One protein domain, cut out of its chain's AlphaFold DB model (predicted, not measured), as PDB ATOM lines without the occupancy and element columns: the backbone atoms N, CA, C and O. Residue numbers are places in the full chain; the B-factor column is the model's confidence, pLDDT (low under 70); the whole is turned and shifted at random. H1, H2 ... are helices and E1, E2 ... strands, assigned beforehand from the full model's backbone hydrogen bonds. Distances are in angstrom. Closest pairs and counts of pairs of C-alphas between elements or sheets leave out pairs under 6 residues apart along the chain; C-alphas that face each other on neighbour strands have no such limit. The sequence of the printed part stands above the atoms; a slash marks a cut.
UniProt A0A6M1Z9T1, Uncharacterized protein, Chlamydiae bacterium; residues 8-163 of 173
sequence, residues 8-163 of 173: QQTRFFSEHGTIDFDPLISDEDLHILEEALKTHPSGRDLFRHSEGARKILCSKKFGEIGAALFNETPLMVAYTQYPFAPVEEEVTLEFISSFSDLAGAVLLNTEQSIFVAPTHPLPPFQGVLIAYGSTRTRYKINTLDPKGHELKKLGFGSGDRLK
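Overview. This is residues 8 to 163 of the 173 residues of an uncharacterized protein of Chlamydiae bacterium (UniProt A0A6M1Z9T1). Look first for a twisted sheet of five strands with H4 packed on it, H1 beside its edge strand E1, and the touching helices H2 and H3 toward the other edge, E2. The short helices H5 and H6 only graze this sheet, and three of its strands, E2, E3 and E5, bend sharply. The printed part has 156 residues with six named helices and five named strands, in the order H1 E1 H2 H3 H4 E2 H5 E3 E4 E5 H6; the class is mixed, helices and strands. The sheet's order is E1, E4, E3, E5, E2, antiparallel throughout. The whole is compact, with a radius of gyration of the C-alphas of 14.5 A and spans of 42 by 36 by 32 A.

Along the chain. Find C-alpha 127 at (195.042, 219.822, 255.833); from there E5 runs through residues 127 to 139, 24.1 A, bending by 118 degrees at residue 135. E2 is residues 75 to 84, 21.3 A, and E3 is residues 99 to 108, 20.2 A. E1 is residues 18 to 21 and E4 residues 113 to 116. Find C-alpha 8 at (211.896, 232.771, 272.496), where H1, residues 8 to 16, begins. H2 is residues 27 to 39, 19.3 A; H3 is residues 51 to 57; H4 is residues 60 to 70, 14.8 A; H5 is residues 93 to 96. H6, residues 148 to 153, ends at C-alpha 153, (206.191, 197.856, 249.251).

Arrangement. Start at E3 and E5, where N 106 and O 130 are 2.9 A apart, within hydrogen-bond range. On E3's other side is E4, its antiparallel neighbour, with which it forms a hairpin, with N 107 and O 114 at 2.8 A; the edge strand E1 is the antiparallel neighbour of E4, with N 21 and O 113 at 2.8 A. Beside E5 is E2, with N 78 and O 131 at 2.8 A. E2, H5 and E3 form a split strand-helix-strand unit, two strands running the same way with E5 between them; its crossover is right-handed. H1, H2 and H4 are on one face, giving two layers, a sheet and its helices. The closest C-alphas of H4 and E3 are those of Phe 70 and Ala 103, 5.8 A. H1 touches H4 at Thr 10 and Leu 69, C-alphas 5.5 A apart, at a steep tilt of 61 degrees. H2 touches H3 at Leu 33 and Ala 53, C-alphas 5.6 A apart. H1, H3 and H4 have every O i to N i+4 pair within hydrogen-bond range, H2 has 8 of 9, H6 0 of 2 but 2 of 3 O i to N i+3 pairs, and H5 is too short for an O i to N i+4 pair.

Size, cuts and confidence. The C-alphas farthest apart are those of Gln 8 and Lys 153, 42.3 A. The printed part has no cut, and the link from H2 to H3 is long, with 11 residues. Mean pLDDT of the printed part is 96.1, H6 has a mean of 86, and no printed residue is under 70.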
ATOM      1  N   GLN A   8     213.187 232.798 271.814       97.44
ATOM      2  CA  GLN A   8     211.896 232.771 272.496       97.44
ATOM      3  C   GLN A   8     210.949 231.730 271.889       97.44
ATOM      4  O   GLN A   8     210.322 230.987 272.637       97.44
ATOM      5  N   GLN A   9     210.874 231.633 270.561       97.19
ATOM      6  CA  GLN A   9     210.033 230.638 269.890       97.19
ATOM      7  C   GLN A   9     210.544 229.210 270.112       97.19
ATOM      8  O   GLN A   9     209.751 228.323 270.412       97.19
ATOM      9  N   THR A  10     211.861 228.977 270.025       96.81
ATOM     10  CA  THR A  10     212.438 227.650 270.314       96.81
ATOM     11  C   THR A  10     212.165 227.232 271.757       96.81
ATOM     12  O   THR A  10     211.790 226.090 272.011       96.81
ATOM     13  N   ARG A  11     212.305 228.165 272.708       97.56
ATOM     14  CA  ARG A  11     211.975 227.915 274.113       97.56
ATOM     15  C   ARG A  11     210.489 227.614 274.299       97.56
ATOM     16  O   ARG A  11     210.164 226.632 274.952       97.56
ATOM     17  N   PHE A  12     209.613 228.418 273.696       98.25
ATOM     18  CA  PHE A  12     208.168 228.210 273.757       98.25
ATOM     19  C   PHE A  12     207.790 226.812 273.257       98.25
ATOM     20  O   PHE A  12     207.106 226.077 273.965       98.25
ATOM     21  N   PHE A  13     208.307 226.413 272.092       98.38
ATOM     22  CA  PHE A  13     208.076 225.085 271.531       98.38
ATOM     23  C   PHE A  13     208.605 223.967 272.438       98.38
ATOM     24  O   PHE A  13     207.919 222.974 272.646       98.38
ATOM     25  N   SER A  14     209.791 224.132 273.032       97.25
ATOM     26  CA  SER A  14     210.341 223.146 273.972       97.25
ATOM     27  C   SER A  14     209.505 222.992 275.246       97.25
ATOM     28  O   SER A  14     209.526 221.918 275.842       97.25
ATOM     29  N   GLU A  15     208.828 224.050 275.695       98.06
ATOM     30  CA  GLU A  15     207.992 224.036 276.902       98.06
ATOM     31  C   GLU A  15     206.584 223.482 276.621       98.06
ATOM     32  O   GLU A  15     206.029 222.781 277.464       98.06
ATOM     33  N   HIS A  16     206.020 223.759 275.440       98.19
ATOM     34  CA  HIS A  16     204.621 223.443 275.123       98.19
ATOM     35  C   HIS A  16     204.457 222.248 274.180       98.19
ATOM     36  O   HIS A  16     203.383 221.665 274.128       98.19
ATOM     37  N   GLY A  17     205.492 221.869 273.428       98.06
ATOM     38  CA  GLY A  17     205.437 220.801 272.427       98.06
ATOM     39  C   GLY A  17     204.703 221.172 271.133       98.06
ATOM     40  O   GLY A  17     204.648 220.352 270.221       98.06
ATOM     41  N   THR A  18     204.170 222.389 271.026       98.25
ATOM     42  CA  THR A  18     203.507 222.906 269.825       98.25
ATOM     43  C   THR A  18     203.791 224.397 269.641       98.25
ATOM     44  O   THR A  18     204.073 225.102 270.615       98.25
ATOM     45  N   ILE A  19     203.773 224.880 268.398       98.38
ATOM     46  CA  ILE A  19     203.878 226.307 268.065       98.38
ATOM     47  C   ILE A  19     203.227 226.604 266.707       98.38
ATOM     48  O   ILE A  19     203.444 225.875 265.732       98.38
ATOM     49  N   ASP A  20     202.489 227.711 266.652       98.06
ATOM     50  CA  ASP A  20     201.746 228.150 265.472       98.06
ATOM     51  C   ASP A  20     202.488 229.266 264.726       98.06
ATOM     52  O   ASP A  20     203.163 230.114 265.320       98.06
ATOM     53  N   PHE A  21     202.336 229.275 263.406       97.38
ATOM     54  CA  PHE A  21     202.850 230.288 262.493       97.38
ATOM     55  C   PHE A  21     201.777 230.703 261.486       97.38
ATOM     56  O   PHE A  21     200.842 229.948 261.205       97.38
ATOM     57  N   ASP A  22     201.998 231.866 260.868       97.12
ATOM     58  CA  ASP A  22     201.291 232.271 259.653       97.12
ATOM     59  C   ASP A  22     201.353 231.162 258.584       97.12
ATOM     60  O   ASP A  22     202.355 230.435 258.511       97.12
ATOM     61  N   PRO A  23     200.321 231.047 257.728       97.44
ATOM     62  CA  PRO A  23     200.242 230.002 256.720       97.44
ATOM     63  C   PRO A  23     201.509 229.944 255.863       97.44
ATOM     64  O   PRO A  23     201.921 230.906 255.206       97.44
ATOM     65  N   LEU A  24     202.169 228.783 255.881       97.06
ATOM     66  CA  LEU A  24     203.410 228.568 255.150       97.06
ATOM     67  C   LEU A  24     203.182 228.011 253.741       97.06
ATOM     68  O   LEU A  24     204.157 228.001 252.976       97.06
ATOM     69  N   ILE A  25     201.952 227.600 253.417       97.56
ATOM     70  CA  ILE A  25     201.490 227.171 252.089       97.56
ATOM     71  C   ILE A  25     200.456 228.156 251.534       97.56
ATOM     72  O   ILE A  25     199.734 228.793 252.296       97.56
ATOM     73  N   SER A  26     200.392 228.268 250.210       97.88
ATOM     74  CA  SER A  26     199.409 229.086 249.488       97.88
ATOM     75  C   SER A  26     198.236 228.255 248.946       97.88
ATOM     76  O   SER A  26     198.313 227.026 248.895       97.88
ATOM     77  N   ASP A  27     197.171 228.914 248.479       98.06
ATOM     78  CA  ASP A  27     196.077 228.248 247.750       98.06
ATOM     79  C   ASP A  27     196.574 227.566 246.461       98.06
ATOM     80  O   ASP A  27     196.096 226.494 246.094       98.06
ATOM     81  N   GLU A  28     197.574 228.151 245.790       98.44
ATOM     82  CA  GLU A  28     198.200 227.563 244.598       98.44
ATOM     83  C   GLU A  28     198.935 226.261 244.941       98.44
ATOM     84  O   GLU A  28     198.799 225.261 244.231       98.44
ATOM     85  N   ASP A  29     199.660 226.238 246.065       98.44
ATOM     86  CA  ASP A  29     200.298 225.016 246.558       98.44
ATOM     87  C   ASP A  29     199.248 223.936 246.852       98.44
ATOM     88  O   ASP A  29     199.435 222.775 246.482       98.44
ATOM     89  N   LEU A  30     198.131 224.309 247.486       97.94
ATOM     90  CA  LEU A  30     197.049 223.376 247.801       97.94
ATOM     91  C   LEU A  30     196.432 222.791 246.528       97.94
ATOM     92  O   LEU A  30     196.283 221.573 246.432       97.94
ATOM     93  N   HIS A  31     196.182 223.623 245.517       98.25
ATOM     94  CA  HIS A  31     195.673 223.176 244.224       98.25
ATOM     95  C   HIS A  31     196.609 222.154 243.553       98.25
ATOM     96  O   HIS A  31     196.164 221.122 243.049       98.25
ATOM     97  N   ILE A  32     197.931 222.369 243.609       98.50
ATOM     98  CA  ILE A  32     198.919 221.402 243.098       98.50
ATOM     99  C   ILE A  32     198.821 220.055 243.836       98.50
ATOM    100  O   ILE A  32     198.973 218.992 243.220       98.50
ATOM    101  N   LEU A  33     198.576 220.073 245.149       98.31
ATOM    102  CA  LEU A  33     198.390 218.853 245.939       98.31
ATOM    103  C   LEU A  33     197.065 218.147 245.609       98.31
ATOM    104  O   LEU A  33     197.040 216.917 245.534       98.31
ATOM    105  N   GLU A  34     195.991 218.893 245.356       98.00
ATOM    106  CA  GLU A  34     194.696 218.360 244.909       98.00
ATOM    107  C   GLU A  34     194.790 217.685 243.533       98.00
ATOM    108  O   GLU A  34     194.250 216.595 243.334       98.00
ATOM    109  N   GLU A  35     195.532 218.267 242.588       98.25
ATOM    110  CA  GLU A  35     195.798 217.618 241.299       98.25
ATOM    111  C   GLU A  35     196.609 216.323 241.471       98.25
ATOM    112  O   GLU A  35     196.322 215.308 240.828       98.25
ATOM    113  N   ALA A  36     197.587 216.304 242.386       98.00
ATOM    114  CA  ALA A  36     198.344 215.090 242.692       98.00
ATOM    115  C   ALA A  36     197.438 213.985 243.272       98.00
ATOM    116  O   ALA A  36     197.549 212.820 242.877       98.00
ATOM    117  N   LEU A  37     196.497 214.353 244.144       97.62
ATOM    118  CA  LEU A  37     195.504 213.458 244.746       97.62
ATOM    119  C   LEU A  37     194.628 212.736 243.721       97.62
ATOM    120  O   LEU A  37     194.327 211.558 243.911       97.62
ATOM    121  N   LYS A  38     194.260 213.392 242.612       97.75
ATOM    122  CA  LYS A  38     193.457 212.758 241.547       97.75
ATOM    123  C   LYS A  38     194.133 211.516 240.968       97.75
ATOM    124  O   LYS A  38     193.457 210.566 240.584       97.75
ATOM    125  N   THR A  39     195.463 211.520 240.911       96.81
ATOM    126  CA  THR A  39     196.257 210.386 240.408       96.81
ATOM    127  C   THR A  39     196.678 209.420 241.513       96.81
ATOM    128  O   THR A  39     196.894 208.242 241.238       96.81
ATOM    129  N   HIS A  40     196.763 209.892 242.762       95.88
ATOM    130  CA  HIS A  40     197.184 209.110 243.926       95.88
ATOM    131  C   HIS A  40     196.201 209.300 245.095       95.88
ATOM    132  O   HIS A  40     196.512 209.993 246.069       95.88
ATOM    133  N   PRO A  41     195.018 208.652 245.046       94.19
ATOM    134  CA  PRO A  41     193.922 208.923 245.982       94.19
ATOM    135  C   PRO A  41     194.198 208.539 247.439       94.19
ATOM    136  O   PRO A  41     193.431 208.904 248.323       94.19
ATOM    137  N   SER A  42     195.267 207.780 247.721       94.38
ATOM    138  CA  SER A  42     195.646 207.472 249.105       94.38
ATOM    139  C   SER A  42     196.116 208.710 249.870       94.38
ATOM    140  O   SER A  42     196.068 208.701 251.102       94.38
ATOM    141  N   GLY A  43     196.607 209.736 249.162       95.94
ATOM    142  CA  GLY A  43     197.142 210.951 249.770       95.94
ATOM    143  C   GLY A  43     198.476 210.782 250.502       95.94
ATOM    144  O   GLY A  43     199.051 211.755 250.995       95.94
ATOM    145  N   ARG A  44     198.971 209.544 250.602       96.00
ATOM    146  CA  ARG A  44     200.212 209.200 251.291       96.00
ATOM    147  C   ARG A  44     201.389 209.470 250.366       96.00
ATOM    148  O   ARG A  44     201.365 209.088 249.201       96.00
ATOM    149  N   ASP A  45     202.420 210.116 250.902       96.62
ATOM    150  CA  ASP A  45     203.705 210.321 250.227       96.62
ATOM    151  C   ASP A  45     203.587 210.887 248.793       96.62
ATOM    152  O   ASP A  45     204.333 210.496 247.893       96.62
ATOM    153  N   LEU A  46     202.684 211.855 248.569       97.12
ATOM    154  CA  LEU A  46     202.466 212.480 247.251       97.12
ATOM    155  C   LEU A  46     203.763 213.021 246.617       97.12
ATOM    156  O   LEU A  46     203.902 213.031 245.393       97.12
ATOM    157  N   PHE A  47     204.755 213.398 247.433       97.38
ATOM    158  CA  PHE A  47     206.085 213.824 246.982       97.38
ATOM    159  C   PHE A  47     206.860 212.755 246.188       97.38
ATOM    160  O   PHE A  47     207.836 213.080 245.510       97.38
ATOM    161  N   ARG A  48     206.477 211.476 246.279       96.06
ATOM    162  CA  ARG A  48     207.069 210.383 245.489       96.06
ATOM    163  C   ARG A  48     206.514 210.326 244.070       96.06
ATOM    164  O   ARG A  48     207.163 209.764 243.193       96.06
ATOM    165  N   HIS A  49     205.335 210.903 243.859       96.31
ATOM    166  CA  HIS A  49     204.517 210.676 242.674       96.31
ATOM    167  C   HIS A  49     204.263 211.936 241.842       96.31
ATOM    168  O   HIS A  49     203.959 211.836 240.657       96.31
ATOM    169  N   SER A  50     204.412 213.121 242.437       97.75
ATOM    170  CA  SER A  50     204.257 214.406 241.759       97.75
ATOM    171  C   SER A  50     205.451 215.309 242.051       97.75
ATOM    172  O   SER A  50     205.786 215.563 243.208       97.75
ATOM    173  N   GLU A  51     206.099 215.822 241.000       98.06
ATOM    174  CA  GLU A  51     207.205 216.776 241.142       98.06
ATOM    175  C   GLU A  51     206.732 218.087 241.790       98.06
ATOM    176  O   GLU A  51     207.441 218.651 242.625       98.06
ATOM    177  N   GLY A  52     205.516 218.537 241.460       98.19
ATOM    178  CA  GLY A  52     204.884 219.695 242.091       98.19
ATOM    179  C   GLY A  52     204.693 219.471 243.590       98.19
ATOM    180  O   GLY A  52     205.217 220.236 244.399       98.19
ATOM    181  N   ALA A  53     204.069 218.349 243.967       98.38
ATOM    182  CA  ALA A  53     203.901 217.985 245.373       98.38
ATOM    183  C   ALA A  53     205.250 217.852 246.091       98.38
ATOM    184  O   ALA A  53     205.397 218.286 247.228       98.38
ATOM    185  N   ARG A  54     206.276 217.308 245.425       98.44
ATOM    186  CA  ARG A  54     207.624 217.189 245.990       98.44
ATOM    187  C   ARG A  54     208.260 218.543 246.283       98.44
ATOM    188  O   ARG A  54     208.872 218.691 247.338       98.44
ATOM    189  N   LYS A  55     208.140 219.519 245.379       98.38
ATOM    190  CA  LYS A  55     208.685 220.874 245.582       98.38
ATOM    191  C   LYS A  55     208.079 221.547 246.813       98.38
ATOM    192  O   LYS A  55     208.806 222.202 247.556       98.38
ATOM    193  N   ILE A  56     206.787 221.324 247.045       98.38
ATOM    194  CA  ILE A  56     206.043 221.862 248.188       98.38
ATOM    195  C   ILE A  56     206.408 221.092 249.463       98.38
ATOM    196  O   ILE A  56     207.026 221.635 250.375       98.38
ATOM    197  N   LEU A  57     206.096 219.796 249.508       98.38
ATOM    198  CA  LEU A  57     206.186 218.960 250.710       98.38
ATOM    199  C   LEU A  57     207.627 218.712 251.178       98.38
ATOM    200  O   LEU A  57     207.864 218.418 252.348       98.38
ATOM    201  N   CYS A  58     208.608 218.824 250.281       98.25
ATOM    202  CA  CYS A  58     210.031 218.717 250.609       98.25
ATOM    203  C   CYS A  58     210.741 220.079 250.551       98.25
ATOM    204  O   CYS A  58     211.950 220.143 250.313       98.25
ATOM    205  N   SER A  59     210.000 221.174 250.744       97.44
ATOM    206  CA  SER A  59     210.564 222.518 250.770       97.44
ATOM    207  C   SER A  59     211.557 222.690 251.922       97.44
ATOM    208  O   SER A  59     211.283 222.351 253.077       97.44
ATOM    209  N   LYS A  60     212.703 223.311 251.618       96.56
ATOM    210  CA  LYS A  60     213.691 223.716 252.631       96.56
ATOM    211  C   LYS A  60     213.105 224.681 253.658       96.56
ATOM    212  O   LYS A  60     213.543 224.665 254.797       96.56
ATOM    213  N   LYS A  61     212.100 225.479 253.277       96.00
ATOM    214  CA  LYS A  61     211.421 226.423 254.177       96.00
ATOM    215  C   LYS A  61     210.894 225.704 255.422       96.00
ATOM    216  O   LYS A  61     211.184 226.125 256.533       96.00
ATOM    217  N   PHE A  62     210.165 224.603 255.235       96.75
ATOM    218  CA  PHE A  62     209.595 223.837 256.348       96.75
ATOM    219  C   PHE A  62     210.680 223.054 257.086       96.75
ATOM    220  O   PHE A  62     210.696 223.015 258.313       96.75
ATOM    221  N   GLY A  63     211.624 222.482 256.330       97.50
ATOM    222  CA  GLY A  63     212.742 221.731 256.888       97.50
ATOM    223  C   GLY A  63     213.632 222.554 257.814       97.50
ATOM    224  O   GLY A  63     213.996 222.068 258.877       97.50
ATOM    225  N   GLU A  64     213.987 223.784 257.435       96.88
ATOM    226  CA  GLU A  64     214.847 224.672 258.229       96.88
ATOM    227  C   GLU A  64     214.163 225.111 259.533       96.88
ATOM    228  O   GLU A  64     214.802 225.089 260.585       96.88
ATOM    229  N   ILE A  65     212.864 225.434 259.487       97.56
ATOM    230  CA  ILE A  65     212.071 225.749 260.688       97.56
ATOM    231  C   ILE A  65     211.995 224.521 261.600       97.56
ATOM    232  O   ILE A  65     212.343 224.602 262.778       97.56
ATOM    233  N   GLY A  66     211.621 223.364 261.043       97.94
ATOM    234  CA  GLY A  66     211.545 222.108 261.785       97.94
ATOM    235  C   GLY A  66     212.884 221.727 262.417       97.94
ATOM    236  O   GLY A  66     212.935 221.392 263.592       97.94
ATOM    237  N   ALA A  67     213.995 221.850 261.690       97.50
ATOM    238  CA  ALA A  67     215.317 221.503 262.210       97.50
ATOM    239  C   ALA A  67     215.722 222.375 263.407       97.50
ATOM    240  O   ALA A  67     216.332 221.876 264.352       97.50
ATOM    241  N   ALA A  68     215.356 223.659 263.382       96.81
ATOM    242  CA  ALA A  68     215.592 224.576 264.488       96.81
ATOM    243  C   ALA A  68     214.685 224.291 265.701       96.81
ATOM    244  O   ALA A  68     215.154 224.372 266.834       96.81
ATOM    245  N   LEU A  69     213.413 223.941 265.482       97.75
ATOM    246  CA  LEU A  69     212.463 223.623 266.557       97.75
ATOM    247  C   LEU A  69     212.743 222.264 267.209       97.75
ATOM    248  O   LEU A  69     212.745 222.155 268.432       97.75
ATOM    249  N   PHE A  70     213.023 221.238 266.406       97.88
ATOM    250  CA  PHE A  70     213.270 219.872 266.878       97.88
ATOM    251  C   PHE A  70     214.720 219.642 267.321       97.88
ATOM    252  O   PHE A  70     215.041 218.568 267.823       97.88
ATOM    253  N   ASN A  71     215.601 220.634 267.123       96.69
ATOM    254  CA  ASN A  71     217.039 220.540 267.380       96.69
ATOM    255  C   ASN A  71     217.684 219.307 266.708       96.69
ATOM    256  O   ASN A  71     218.532 218.629 267.287       96.69
ATOM    257  N   GLU A  72     217.270 219.009 265.472       97.25
ATOM    258  CA  GLU A  72     217.648 217.782 264.766       97.25
ATOM    259  C   GLU A  72     218.167 218.094 263.356       97.25
ATOM    260  O   GLU A  72     217.501 218.734 262.541       97.25
ATOM    261  N   THR A  73     219.371 217.607 263.043       95.69
ATOM    262  CA  THR A  73     219.967 217.669 261.699       95.69
ATOM    263  C   THR A  73     220.819 216.417 261.415       95.69
ATOM    264  O   THR A  73     221.564 215.977 262.293       95.69
ATOM    265  N   PRO A  74     220.789 215.852 260.190       97.06
ATOM    266  CA  PRO A  74     219.925 216.240 259.076       97.06
ATOM    267  C   PRO A  74     218.456 215.894 259.351       97.06
ATOM    268  O   PRO A  74     218.167 214.882 259.990       97.06
ATOM    269  N   LEU A  75     217.547 216.720 258.832       98.06
ATOM    270  CA  LEU A  75     216.107 216.482 258.919       98.06
ATOM    271  C   LEU A  75     215.595 215.937 257.585       98.06
ATOM    272  O   LEU A  75     215.898 216.491 256.523       98.06
ATOM    273  N   MET A  76     214.828 214.853 257.641       98.31
ATOM    274  CA  MET A  76     214.268 214.154 256.487       98.31
ATOM    275  C   MET A  76     212.748 214.082 256.580       98.31
ATOM    276  O   MET A  76     212.200 213.978 257.674       98.31
ATOM    277  N   VAL A  77     212.069 214.081 255.432       98.44
ATOM    278  CA  VAL A  77     210.632 213.770 255.372       98.44
ATOM    279  C   VAL A  77     210.444 212.272 255.601       98.44
ATOM    280  O   VAL A  77     210.816 211.456 254.754       98.44
ATOM    281  N   ALA A  78     209.875 211.902 256.748       97.62
ATOM    282  CA  ALA A  78     209.552 210.518 257.080       97.62
ATOM    283  C   ALA A  78     208.357 210.040 256.246       97.62
ATOM    284  O   ALA A  78     208.459 209.039 255.539       97.62
ATOM    285  N   TYR A  79     207.257 210.790 256.276       97.56
ATOM    286  CA  TYR A  79     206.090 210.569 255.426       97.56
ATOM    287  C   TYR A  79     205.243 211.840 255.322       97.56
ATOM    288  O   TYR A  79     205.404 212.773 256.113       97.56
ATOM    289  N   THR A  80     204.316 211.858 254.367       97.81
ATOM    290  CA  THR A  80     203.307 212.922 254.245       97.81
ATOM    291  C   THR A  80     201.909 212.350 254.101       97.81
ATOM    292  O   THR A  80     201.752 211.300 253.486       97.81
ATOM    293  N   GLN A  81     200.894 213.059 254.584       97.44
ATOM    294  CA  GLN A  81     199.490 212.696 254.404       97.44
ATOM    295  C   GLN A  81     198.675 213.930 254.001       97.44
ATOM    296  O   GLN A  81     198.665 214.921 254.727       97.44
ATOM    297  N   TYR A  82     197.983 213.862 252.863       97.56
ATOM    298  CA  TYR A  82     197.012 214.871 252.437       97.56
ATOM    299  C   TYR A  82     195.856 214.209 251.666       97.56
ATOM    300  O   TYR A  82     196.143 213.545 250.676       97.56
ATOM    301  N   PRO A  83     194.584 214.363 252.076       97.12
ATOM    302  CA  PRO A  83     194.150 215.071 253.276       97.12
ATOM    303  C   PRO A  83     194.539 214.309 254.550       97.12
ATOM    304  O   PRO A  83     194.475 213.078 254.613       97.12
ATOM    305  N   PHE A  84     194.966 215.058 255.556       96.25
ATOM    306  CA  PHE A  84     195.028 214.644 256.948       96.25
ATOM    307  C   PHE A  84     193.727 215.086 257.617       96.25
ATOM    308  O   PHE A  84     193.335 216.251 257.503       96.25
ATOM    309  N   ALA A  85     193.038 214.131 258.237       92.56
ATOM    310  CA  ALA A  85     191.781 214.366 258.927       92.56
ATOM    311  C   ALA A  85     192.033 214.617 260.422       92.56
ATOM    312  O   ALA A  85     192.999 214.067 260.963       92.56
ATOM    313  N   PRO A  86     191.158 215.384 261.093       91.69
ATOM    314  CA  PRO A  86     191.210 215.544 262.537       91.69
ATOM    315  C   PRO A  86     191.178 214.193 263.255       91.69
ATOM    316  O   PRO A  86     190.492 213.260 262.833       91.69
ATOM    317  N   VAL A  87     191.918 214.109 264.354       90.31
ATOM    318  CA  VAL A  87     191.921 212.962 265.261       90.31
ATOM    319  C   VAL A  87     191.043 213.291 266.468       90.31
ATOM    320  O   VAL A  87     191.124 214.393 267.002       90.31
ATOM    321  N   GLU A  88     190.166 212.367 266.864       79.62
ATOM    322  CA  GLU A  88     189.151 212.606 267.910       79.62
ATOM    323  C   GLU A  88     189.674 212.403 269.347       79.62
ATOM    324  O   GLU A  88     188.973 212.696 270.311       79.62
ATOM    325  N   GLU A  89     190.914 211.936 269.507       84.00
ATOM    326  CA  GLU A  89     191.524 211.575 270.793       84.00
ATOM    327  C   GLU A  89     192.869 212.295 270.993       84.00
ATOM    328  O   GLU A  89     193.461 212.785 270.030       84.00
ATOM    329  N   GLU A  90     193.390 212.314 272.229       91.19
ATOM    330  CA  GLU A  90     194.735 212.813 272.584       91.19
ATOM    331  C   GLU A  90     195.858 211.907 272.031       91.19
ATOM    332  O   GLU A  90     196.738 211.425 272.749       91.19
ATOM    333  N   VAL A  91     195.824 211.630 270.729       95.25
ATOM    334  CA  VAL A  91     196.809 210.806 270.039       95.25
ATOM    335  C   VAL A  91     198.022 211.634 269.659       95.25
ATOM    336  O   VAL A  91     197.930 212.775 269.204       95.25
ATOM    337  N   THR A  92     199.190 211.030 269.818       97.00
ATOM    338  CA  THR A  92     200.464 211.639 269.447       97.00
ATOM    339  C   THR A  92     200.894 211.171 268.064       97.00
ATOM    340  O   THR A  92     200.473 210.115 267.576       97.00
ATOM    341  N   LEU A  93     201.793 211.927 267.434       96.56
ATOM    342  CA  LEU A  93     202.380 211.544 266.153       96.56
ATOM    343  C   LEU A  93     203.068 210.171 266.232       96.56
ATOM    344  O   LEU A  93     202.895 209.334 265.345       96.56
ATOM    345  N   GLU A  94     203.824 209.910 267.303       95.94
ATOM    346  CA  GLU A  94     204.487 208.617 267.501       95.94
ATOM    347  C   GLU A  94     203.515 207.450 267.673       95.94
ATOM    348  O   GLU A  94     203.840 206.325 267.278       95.94
ATOM    349  N   PHE A  95     202.339 207.695 268.251       96.06
ATOM    350  CA  PHE A  95     201.332 206.661 268.453       96.06
ATOM    351  C   PHE A  95     200.708 206.212 267.128       96.06
ATOM    352  O   PHE A  95     200.594 205.012 266.874       96.06
ATOM    353  N   ILE A  96     200.365 207.159 266.249       95.00
ATOM    354  CA  ILE A  96     199.687 206.863 264.977       95.00
ATOM    355  C   ILE A  96     200.643 206.488 263.838       95.00
ATOM    356  O   ILE A  96     200.208 205.997 262.800       95.00
ATOM    357  N   SER A  97     201.948 206.729 263.993       96.00
ATOM    358  CA  SER A  97     202.925 206.518 262.925       96.00
ATOM    359  C   SER A  97     203.517 205.106 262.905       96.00
ATOM    360  O   SER A  97     203.762 204.490 263.944       96.00
ATOM    361  N   SER A  98     203.857 204.616 261.708       96.94
ATOM    362  CA  SER A  98     204.760 203.466 261.518       96.94
ATOM    363  C   SER A  98     206.245 203.800 261.713       96.94
ATOM    364  O   SER A  98     207.105 203.002 261.345       96.94
ATOM    365  N   PHE A  99     206.578 204.963 262.269       97.12
ATOM    366  CA  PHE A  99     207.947 205.338 262.613       97.12
ATOM    367  C   PHE A  99     208.101 205.561 264.126       97.12
ATOM    368  O   PHE A  99     207.186 206.052 264.785       97.12
ATOM    369  N   SER A 100     209.247 205.166 264.682       97.19
ATOM    370  CA  SER A 100     209.710 205.553 266.023       97.19
ATOM    371  C   SER A 100     210.821 206.587 265.921       97.19
ATOM    372  O   SER A 100     211.505 206.650 264.892       97.19
ATOM    373  N   ASP A 101     211.037 207.347 266.996       97.56
ATOM    374  CA  ASP A 101     212.095 208.354 267.067       97.56
ATOM    375  C   ASP A 101     211.908 209.417 265.970       97.56
ATOM    376  O   ASP A 101     212.844 209.785 265.250       97.56
ATOM    377  N   LEU A 102     210.658 209.850 265.772       98.38
ATOM    378  CA  LEU A 102     210.343 210.977 264.898       98.38
ATOM    379  C   LEU A 102     210.884 212.264 265.523       98.38
ATOM    380  O   LEU A 102     210.907 212.412 266.740       98.38
ATOM    381  N   ALA A 103     211.298 213.212 264.689       98.38
ATOM    382  CA  ALA A 103     211.724 214.529 265.160       98.38
ATOM    383  C   ALA A 103     210.519 215.416 265.518       98.38
ATOM    384  O   ALA A 103     210.594 216.222 266.439       98.38
ATOM    385  N   GLY A 104     209.411 215.250 264.791       98.56
ATOM    386  CA  GLY A 104     208.180 216.024 264.935       98.56
ATOM    387  C   GLY A 104     207.404 216.060 263.623       98.56
ATOM    388  O   GLY A 104     207.706 215.308 262.692       98.56
ATOM    389  N   ALA A 105     206.413 216.937 263.528       98.69
ATOM    390  CA  ALA A 105     205.658 217.173 262.302       98.69
ATOM    391  C   ALA A 105     205.337 218.655 262.107       98.69
ATOM    392  O   ALA A 105     205.421 219.448 263.044       98.69
ATOM    393  N   VAL A 106     204.940 218.999 260.883       98.69
ATOM    394  CA  VAL A 106     204.200 220.229 260.595       98.69
ATOM    395  C   VAL A 106     202.840 219.891 259.987       98.69
ATOM    396  O   VAL A 106     202.725 218.995 259.145       98.69
ATOM    397  N   LEU A 107     201.822 220.614 260.440       98.56
ATOM    398  CA  LEU A 107     200.453 220.598 259.946       98.56
ATOM    399  C   LEU A 107     200.223 221.895 259.166       98.56
ATOM    400  O   LEU A 107     200.502 222.975 259.684       98.56
ATOM    401  N   LEU A 108     199.778 221.797 257.914       98.31
ATOM    402  CA  LEU A 108     199.682 222.934 256.994       98.31
ATOM    403  C   LEU A 108     198.285 223.028 256.383       98.31
ATOM    404  O   LEU A 108     197.766 222.050 255.841       98.31
ATOM    405  N   ASN A 109     197.706 224.221 256.424       97.69
ATOM    406  CA  ASN A 109     196.551 224.612 255.633       97.69
ATOM    407  C   ASN A 109     196.732 226.083 255.215       97.69
ATOM    408  O   ASN A 109     197.783 226.681 255.454       97.69
ATOM    409  N   THR A 110     195.737 226.656 254.550       97.44
ATOM    410  CA  THR A 110     195.797 228.034 254.040       97.44
ATOM    411  C   THR A 110     195.540 229.086 255.123       97.44
ATOM    412  O   THR A 110     195.677 230.277 254.862       97.44
ATOM    413  N   GLU A 111     195.226 228.660 256.349       97.81
ATOM    414  CA  GLU A 111     194.937 229.532 257.489       97.81
ATOM    415  C   GLU A 111     196.111 229.622 258.470       97.81
ATOM    416  O   GLU A 111     196.329 230.674 259.063       97.81
ATOM    417  N   GLN A 112     196.874 228.539 258.648       97.50
ATOM    418  CA  GLN A 112     197.956 228.465 259.626       97.50
ATOM    419  C   GLN A 112     198.938 227.321 259.347       97.50
ATOM    420  O   GLN A 112     198.751 226.452 258.489       97.50
ATOM    421  N   SER A 113     200.036 227.318 260.096       98.19
ATOM    422  CA  SER A 113     201.009 226.230 260.103       98.19
ATOM    423  C   SER A 113     201.439 225.897 261.522       98.19
ATOM    424  O   SER A 113     201.967 226.754 262.221       98.19
ATOM    425  N   ILE A 114     201.242 224.645 261.931       98.44
ATOM    426  CA  ILE A 114     201.464 224.201 263.310       98.44
ATOM    427  C   ILE A 114     202.592 223.181 263.334       98.44
ATOM    428  O   ILE A 114     202.497 222.135 262.693       98.44
ATOM    429  N   PHE A 115     203.658 223.463 264.077       98.62
ATOM    430  CA  PHE A 115     204.707 222.481 264.349       98.62
ATOM    431  C   PHE A 115     204.397 221.762 265.652       98.62
ATOM    432  O   PHE A 115     204.099 222.407 266.650       98.62
ATOM    433  N   VAL A 116     204.512 220.432 265.650       98.56
ATOM    434  CA  VAL A 116     204.153 219.576 266.788       98.56
ATOM    435  C   VAL A 116     205.290 218.607 267.099       98.56
ATOM    436  O   VAL A 116     205.851 217.964 266.206       98.56
ATOM    437  N   ALA A 117     205.633 218.504 268.380       98.50
ATOM    438  CA  ALA A 117     206.581 217.536 268.908       98.50
ATOM    439  C   ALA A 117     206.007 216.106 268.811       98.50
ATOM    440  O   ALA A 117     204.805 215.902 268.962       98.50
ATOM    441  N   PRO A 118     206.847 215.080 268.608       98.06
ATOM    442  CA  PRO A 118     206.404 213.716 268.293       98.06
ATOM    443  C   PRO A 118     205.508 213.076 269.367       98.06
ATOM    444  O   PRO A 118     204.653 212.248 269.050       98.06
ATOM    445  N   THR A 119     205.702 213.467 270.626       97.31
ATOM    446  CA  THR A 119     204.993 212.951 271.805       97.31
ATOM    447  C   THR A 119     203.921 213.905 272.330       97.31
ATOM    448  O   THR A 119     203.311 213.615 273.355       97.31
ATOM    449  N   HIS A 120     203.711 215.050 271.680       97.75
ATOM    450  CA  HIS A 120     202.637 215.969 272.041       97.75
ATOM    451  C   HIS A 120     201.336 215.543 271.336       97.75
ATOM    452  O   HIS A 120     201.412 215.033 270.209       97.75
ATOM    453  N   PRO A 121     200.156 215.698 271.968       97.50
ATOM    454  CA  PRO A 121     198.882 215.439 271.308       97.50
ATOM    455  C   PRO A 121     198.745 216.256 270.023       97.50
ATOM    456  O   PRO A 121     199.108 217.432 269.974       97.50
ATOM    457  N   LEU A 122     198.236 215.627 268.968       97.06
ATOM    458  CA  LEU A 122     197.966 216.321 267.716       97.06
ATOM    459  C   LEU A 122     196.742 217.231 267.895       97.06
ATOM    460  O   LEU A 122     195.704 216.758 268.362       97.06
ATOM    461  N   PRO A 123     196.824 218.516 267.512       95.88
ATOM    462  CA  PRO A 123     195.659 219.385 267.536       95.88
ATOM    463  C   PRO A 123     194.627 218.921 266.494       95.88
ATOM    464  O   PRO A 123     194.997 218.314 265.480       95.88
ATOM    465  N   PRO A 124     193.333 219.238 266.689       94.75
ATOM    466  CA  PRO A 124     192.317 218.996 265.675       94.75
ATOM    467  C   PRO A 124     192.651 219.829 264.435       94.75
ATOM    468  O   PRO A 124     192.566 221.055 264.445       94.75
ATOM    469  N   PHE A 125     193.072 219.154 263.368       95.75
ATOM    470  CA  PHE A 125     193.590 219.811 262.178       95.75
ATOM    471  C   PHE A 125     193.140 219.095 260.912       95.75
ATOM    472  O   PHE A 125     193.229 217.872 260.814       95.75
ATOM    473  N   GLN A 126     192.710 219.873 259.922       96.81
ATOM    474  CA  GLN A 126     192.428 219.388 258.580       96.81
ATOM    475  C   GLN A 126     193.358 220.079 257.586       96.81
ATOM    476  O   GLN A 126     193.404 221.306 257.512       96.81
ATOM    477  N   GLY A 127     194.096 219.289 256.810       97.56
ATOM    478  CA  GLY A 127     195.042 219.822 255.833       97.56
ATOM    479  C   GLY A 127     196.130 218.821 255.492       97.56
ATOM    480  O   GLY A 127     195.853 217.641 255.300       97.56
ATOM    481  N   VAL A 128     197.368 219.287 255.394       98.44
ATOM    482  CA  VAL A 128     198.546 218.476 255.072       98.44
ATOM    483  C   VAL A 128     199.314 218.166 256.352       98.44
ATOM    484  O   VAL A 128     199.612 219.074 257.119       98.44
ATOM    485  N   LEU A 129     199.713 216.912 256.542       98.31
ATOM    486  CA  LEU A 129     200.689 216.513 257.556       98.31
ATOM    487  C   LEU A 129     202.014 216.152 256.879       98.31
ATOM    488  O   LEU A 129     202.040 215.334 255.957       98.31
ATOM    489  N   ILE A 130     203.117 216.713 257.375       98.62
ATOM    490  CA  ILE A 130     204.484 216.323 257.010       98.62
ATOM    491  C   ILE A 130     205.199 215.880 258.283       98.62
ATOM    492  O   ILE A 130     205.498 216.699 259.150       98.62
ATOM    493  N   ALA A 131     205.479 214.586 258.396       98.56
ATOM    494  CA  ALA A 131     206.243 214.041 259.505       98.56
ATOM    495  C   ALA A 131     207.734 214.056 259.176       98.56
ATOM    496  O   ALA A 131     208.152 213.679 258.076       98.56
ATOM    497  N   TYR A 132     208.540 214.437 260.158       98.69
ATOM    498  CA  TYR A 132     209.981 214.539 260.038       98.69
ATOM    499  C   TYR A 132     210.694 213.514 260.907       98.69
ATOM    500  O   TYR A 132     210.275 213.192 262.017       98.69
ATOM    501  N   GLY A 133     211.825 213.040 260.405       98.19
ATOM    502  CA  GLY A 133     212.727 212.157 261.125       98.19
ATOM    503  C   GLY A 133     214.186 212.480 260.834       98.19
ATOM    504  O   GLY A 133     214.508 213.355 260.027       98.19
ATOM    505  N   SER A 134     215.073 211.738 261.480       97.12
ATOM    506  CA  SER A 134     216.513 211.774 261.244       97.12
ATOM    507  C   SER A 134     217.044 210.384 260.924       97.12
ATOM    508  O   SER A 134     216.291 209.433 260.719       97.12
ATOM    509  N   THR A 135     218.366 210.233 260.874       96.00
ATOM    510  CA  THR A 135     219.004 208.921 260.688       96.00
ATOM    511  C   THR A 135     218.758 207.969 261.864       96.00
ATOM    512  O   THR A 135     219.048 206.776 261.759       96.00
ATOM    513  N   ARG A 136     218.229 208.481 262.986       97.31
ATOM    514  CA  ARG A 136     217.824 207.690 264.150       97.31
ATOM    515  C   ARG A 136     216.436 207.082 263.995       97.31
ATOM    516  O   ARG A 136     216.221 206.014 264.554       97.31
ATOM    517  N   THR A 137     215.560 207.713 263.215       98.06
ATOM    518  CA  THR A 137     214.176 207.285 263.001       98.06
ATOM    519  C   THR A 137     214.124 205.898 262.378       98.06
ATOM    520  O   THR A 137     214.818 205.625 261.389       98.06
ATOM    521  N   ARG A 138     213.296 205.021 262.952       97.62
ATOM    522  CA  ARG A 138     213.157 203.623 262.525       97.62
ATOM    523  C   ARG A 138     211.739 203.307 262.106       97.62
ATOM    524  O   ARG A 138     210.787 203.794 262.704       97.62
ATOM    525  N   TYR A 139     211.600 202.441 261.114       96.81
ATOM    526  CA  TYR A 139     210.324 201.832 260.782       96.81
ATOM    527  C   TYR A 139     209.924 200.819 261.865       96.81
ATOM    528  O   TYR A 139     210.729 199.982 262.277       96.81
ATOM    529  N   LYS A 140     208.667 200.871 262.299       95.88
ATOM    530  CA  LYS A 140     208.021 199.894 263.180       95.88
ATOM    531  C   LYS A 140     206.722 199.428 262.537       95.88
ATOM    532  O   LYS A 140     206.065 200.170 261.812       95.88
ATOM    533  N   ILE A 141     206.319 198.198 262.827       94.44
ATOM    534  CA  ILE A 141     204.994 197.729 262.424       94.44
ATOM    535  C   ILE A 141     203.969 198.391 263.346       94.44
ATOM    536  O   ILE A 141     203.985 198.154 264.550       94.44
ATOM    537  N   ASN A 142     203.085 199.203 262.771       95.25
ATOM    538  CA  ASN A 142     201.960 199.801 263.475       95.25
ATOM    539  C   ASN A 142     200.666 199.499 262.715       95.25
ATOM    540  O   ASN A 142     200.522 199.884 261.558       95.25
ATOM    541  N   THR A 143     199.735 198.790 263.352       92.62
ATOM    542  CA  THR A 143     198.435 198.453 262.753       92.62
ATOM    543  C   THR A 143     197.466 199.631 262.748       92.62
ATOM    544  O   THR A 143     196.479 199.583 262.020       92.62
ATOM    545  N   LEU A 144     197.742 200.673 263.539       91.12
ATOM    546  CA  LEU A 144     196.954 201.906 263.578       91.12
ATOM    547  C   LEU A 144     197.310 202.866 262.442       91.12
ATOM    548  O   LEU A 144     196.503 203.730 262.125       91.12
ATOM    549  N   ASP A 145     198.479 202.715 261.811       92.06
ATOM    550  CA  ASP A 145     198.821 203.462 260.600       92.06
ATOM    551  C   ASP A 145     198.197 202.738 259.393       92.06
ATOM    552  O   ASP A 145     198.755 201.739 258.915       92.06
ATOM    553  N   PRO A 146     197.065 203.215 258.839       84.31
ATOM    554  CA  PRO A 146     196.372 202.517 257.757       84.31
ATOM    555  C   PRO A 146     197.240 202.394 256.498       84.31
ATOM    556  O   PRO A 146     196.992 201.538 255.644       84.31
ATOM    557  N   LYS A 147     198.276 203.232 256.371       87.19
ATOM    558  CA  LYS A 147     199.198 203.276 255.234       87.19
ATOM    559  C   LYS A 147     200.581 202.717 255.567       87.19
ATOM    560  O   LYS A 147     201.448 202.691 254.697       87.19
ATOM    561  N   GLY A 148     200.780 202.152 256.761       84.38
ATOM    562  CA  GLY A 148     202.046 201.531 257.168       84.38
ATOM    563  C   GLY A 148     202.500 200.376 256.264       84.38
ATOM    564  O   GLY A 148     203.693 200.071 256.175       84.38
ATOM    565  N   HIS A 149     201.564 199.753 255.543       86.25
ATOM    566  CA  HIS A 149     201.836 198.697 254.569       86.25
ATOM    567  C   HIS A 149     202.456 199.213 253.256       86.25
ATOM    568  O   HIS A 149     203.116 198.441 252.560       86.25
ATOM    569  N   GLU A 150     202.284 200.492 252.907       87.19
ATOM    570  CA  GLU A 150     202.894 201.075 251.703       87.19
ATOM    571  C   GLU A 150     204.422 201.136 251.831       87.19
ATOM    572  O   GLU A 150     205.134 200.864 250.868       87.19
ATOM    573  N   LEU A 151     204.938 201.343 253.045       84.88
ATOM    574  CA  LEU A 151     206.377 201.329 253.330       84.88
ATOM    575  C   LEU A 151     207.005 199.944 253.113       84.88
ATOM    576  O   LEU A 151     208.126 199.846 252.613       84.88
ATOM    577  N   LYS A 152     206.266 198.857 253.380       87.75
ATOM    578  CA  LYS A 152     206.734 197.497 253.056       87.75
ATOM    579  C   LYS A 152     206.907 197.293 251.552       87.75
ATOM    580  O   LYS A 152     207.835 196.605 251.141       87.75
ATOM    581  N   LYS A 153     206.058 197.913 250.721       88.25
ATOM    582  CA  LYS A 153     206.191 197.856 249.251       88.25
ATOM    583  C   LYS A 153     207.459 198.562 248.761       88.25
ATOM    584  O   LYS A 153     207.979 198.201 247.713       88.25
ATOM    585  N   LEU A 154     207.974 199.518 249.536       86.19
ATOM    586  CA  LEU A 154     209.261 200.179 249.298       86.19
ATOM    587  C   LEU A 154     210.463 199.368 249.820       86.19
ATOM    588  O   LEU A 154     211.597 199.830 249.724       86.19
ATOM    589  N   GLY A 155     210.230 198.172 250.371       91.00
ATOM    590  CA  GLY A 155     211.275 197.277 250.865       91.00
ATOM    591  C   GLY A 155     211.714 197.529 252.309       91.00
ATOM    592  O   GLY A 155     212.735 196.982 252.711       91.00
ATOM    593  N   PHE A 156     210.976 198.326 253.093       91.31
ATOM    594  CA  PHE A 156     211.297 198.538 254.509       91.31
ATOM    595  C   PHE A 156     210.897 197.334 255.373       91.31
ATOM    596  O   PHE A 156     209.742 196.894 255.374       91.31
ATOM    597  N   GLY A 157     211.860 196.836 256.147       94.31
ATOM    598  CA  GLY A 157     211.684 195.878 257.234       94.31
ATOM    599  C   GLY A 157     211.633 196.560 258.603       94.31
ATOM    600  O   GLY A 157     212.146 197.660 258.796       94.31
ATOM    601  N   SER A 158     210.990 195.912 259.583       95.38
ATOM    602  CA  SER A 158     210.918 196.433 260.959       95.38
ATOM    603  C   SER A 158     212.322 196.677 261.525       95.38
ATOM    604  O   SER A 158     213.174 195.795 261.466       95.38
ATOM    605  N   GLY A 159     212.551 197.863 262.089       96.25
ATOM    606  CA  GLY A 159     213.838 198.308 262.623       96.25
ATOM    607  C   GLY A 159     214.734 199.048 261.625       96.25
ATOM    608  O   GLY A 159     215.722 199.660 262.062       96.25
ATOM    609  N   ASP A 160     214.391 199.046 260.331       97.19
ATOM    610  CA  ASP A 160     215.124 199.783 259.300       97.19
ATOM    611  C   ASP A 160     215.108 201.280 259.582       97.19
ATOM    612  O   ASP A 160     214.088 201.855 259.956       97.19
ATOM    613  N   ARG A 161     216.258 201.923 259.385       97.12
ATOM    614  CA  ARG A 161     216.405 203.372 259.543       97.12
ATOM    615  C   ARG A 161     215.967 204.113 258.287       97.12
ATOM    616  O   ARG A 161     216.115 203.589 257.181       97.12
ATOM    617  N   LEU A 162     215.528 205.361 258.454       95.44
ATOM    618  CA  LEU A 162     215.361 206.282 257.330       95.44
ATOM    619  C   LEU A 162     216.683 206.462 256.576       95.44
ATOM    620  O   LEU A 162     217.750 206.617 257.179       95.44
ATOM    621  N   LYS A 163     216.592 206.466 255.245       94.75
ATOM    622  CA  LYS A 163     217.734 206.641 254.346       94.75
ATOM    623  C   LYS A 163     217.487 207.806 253.396       94.75
ATOM    624  O   LYS A 163     216.375 207.974 252.894       94.75
TER     625      LYS A 163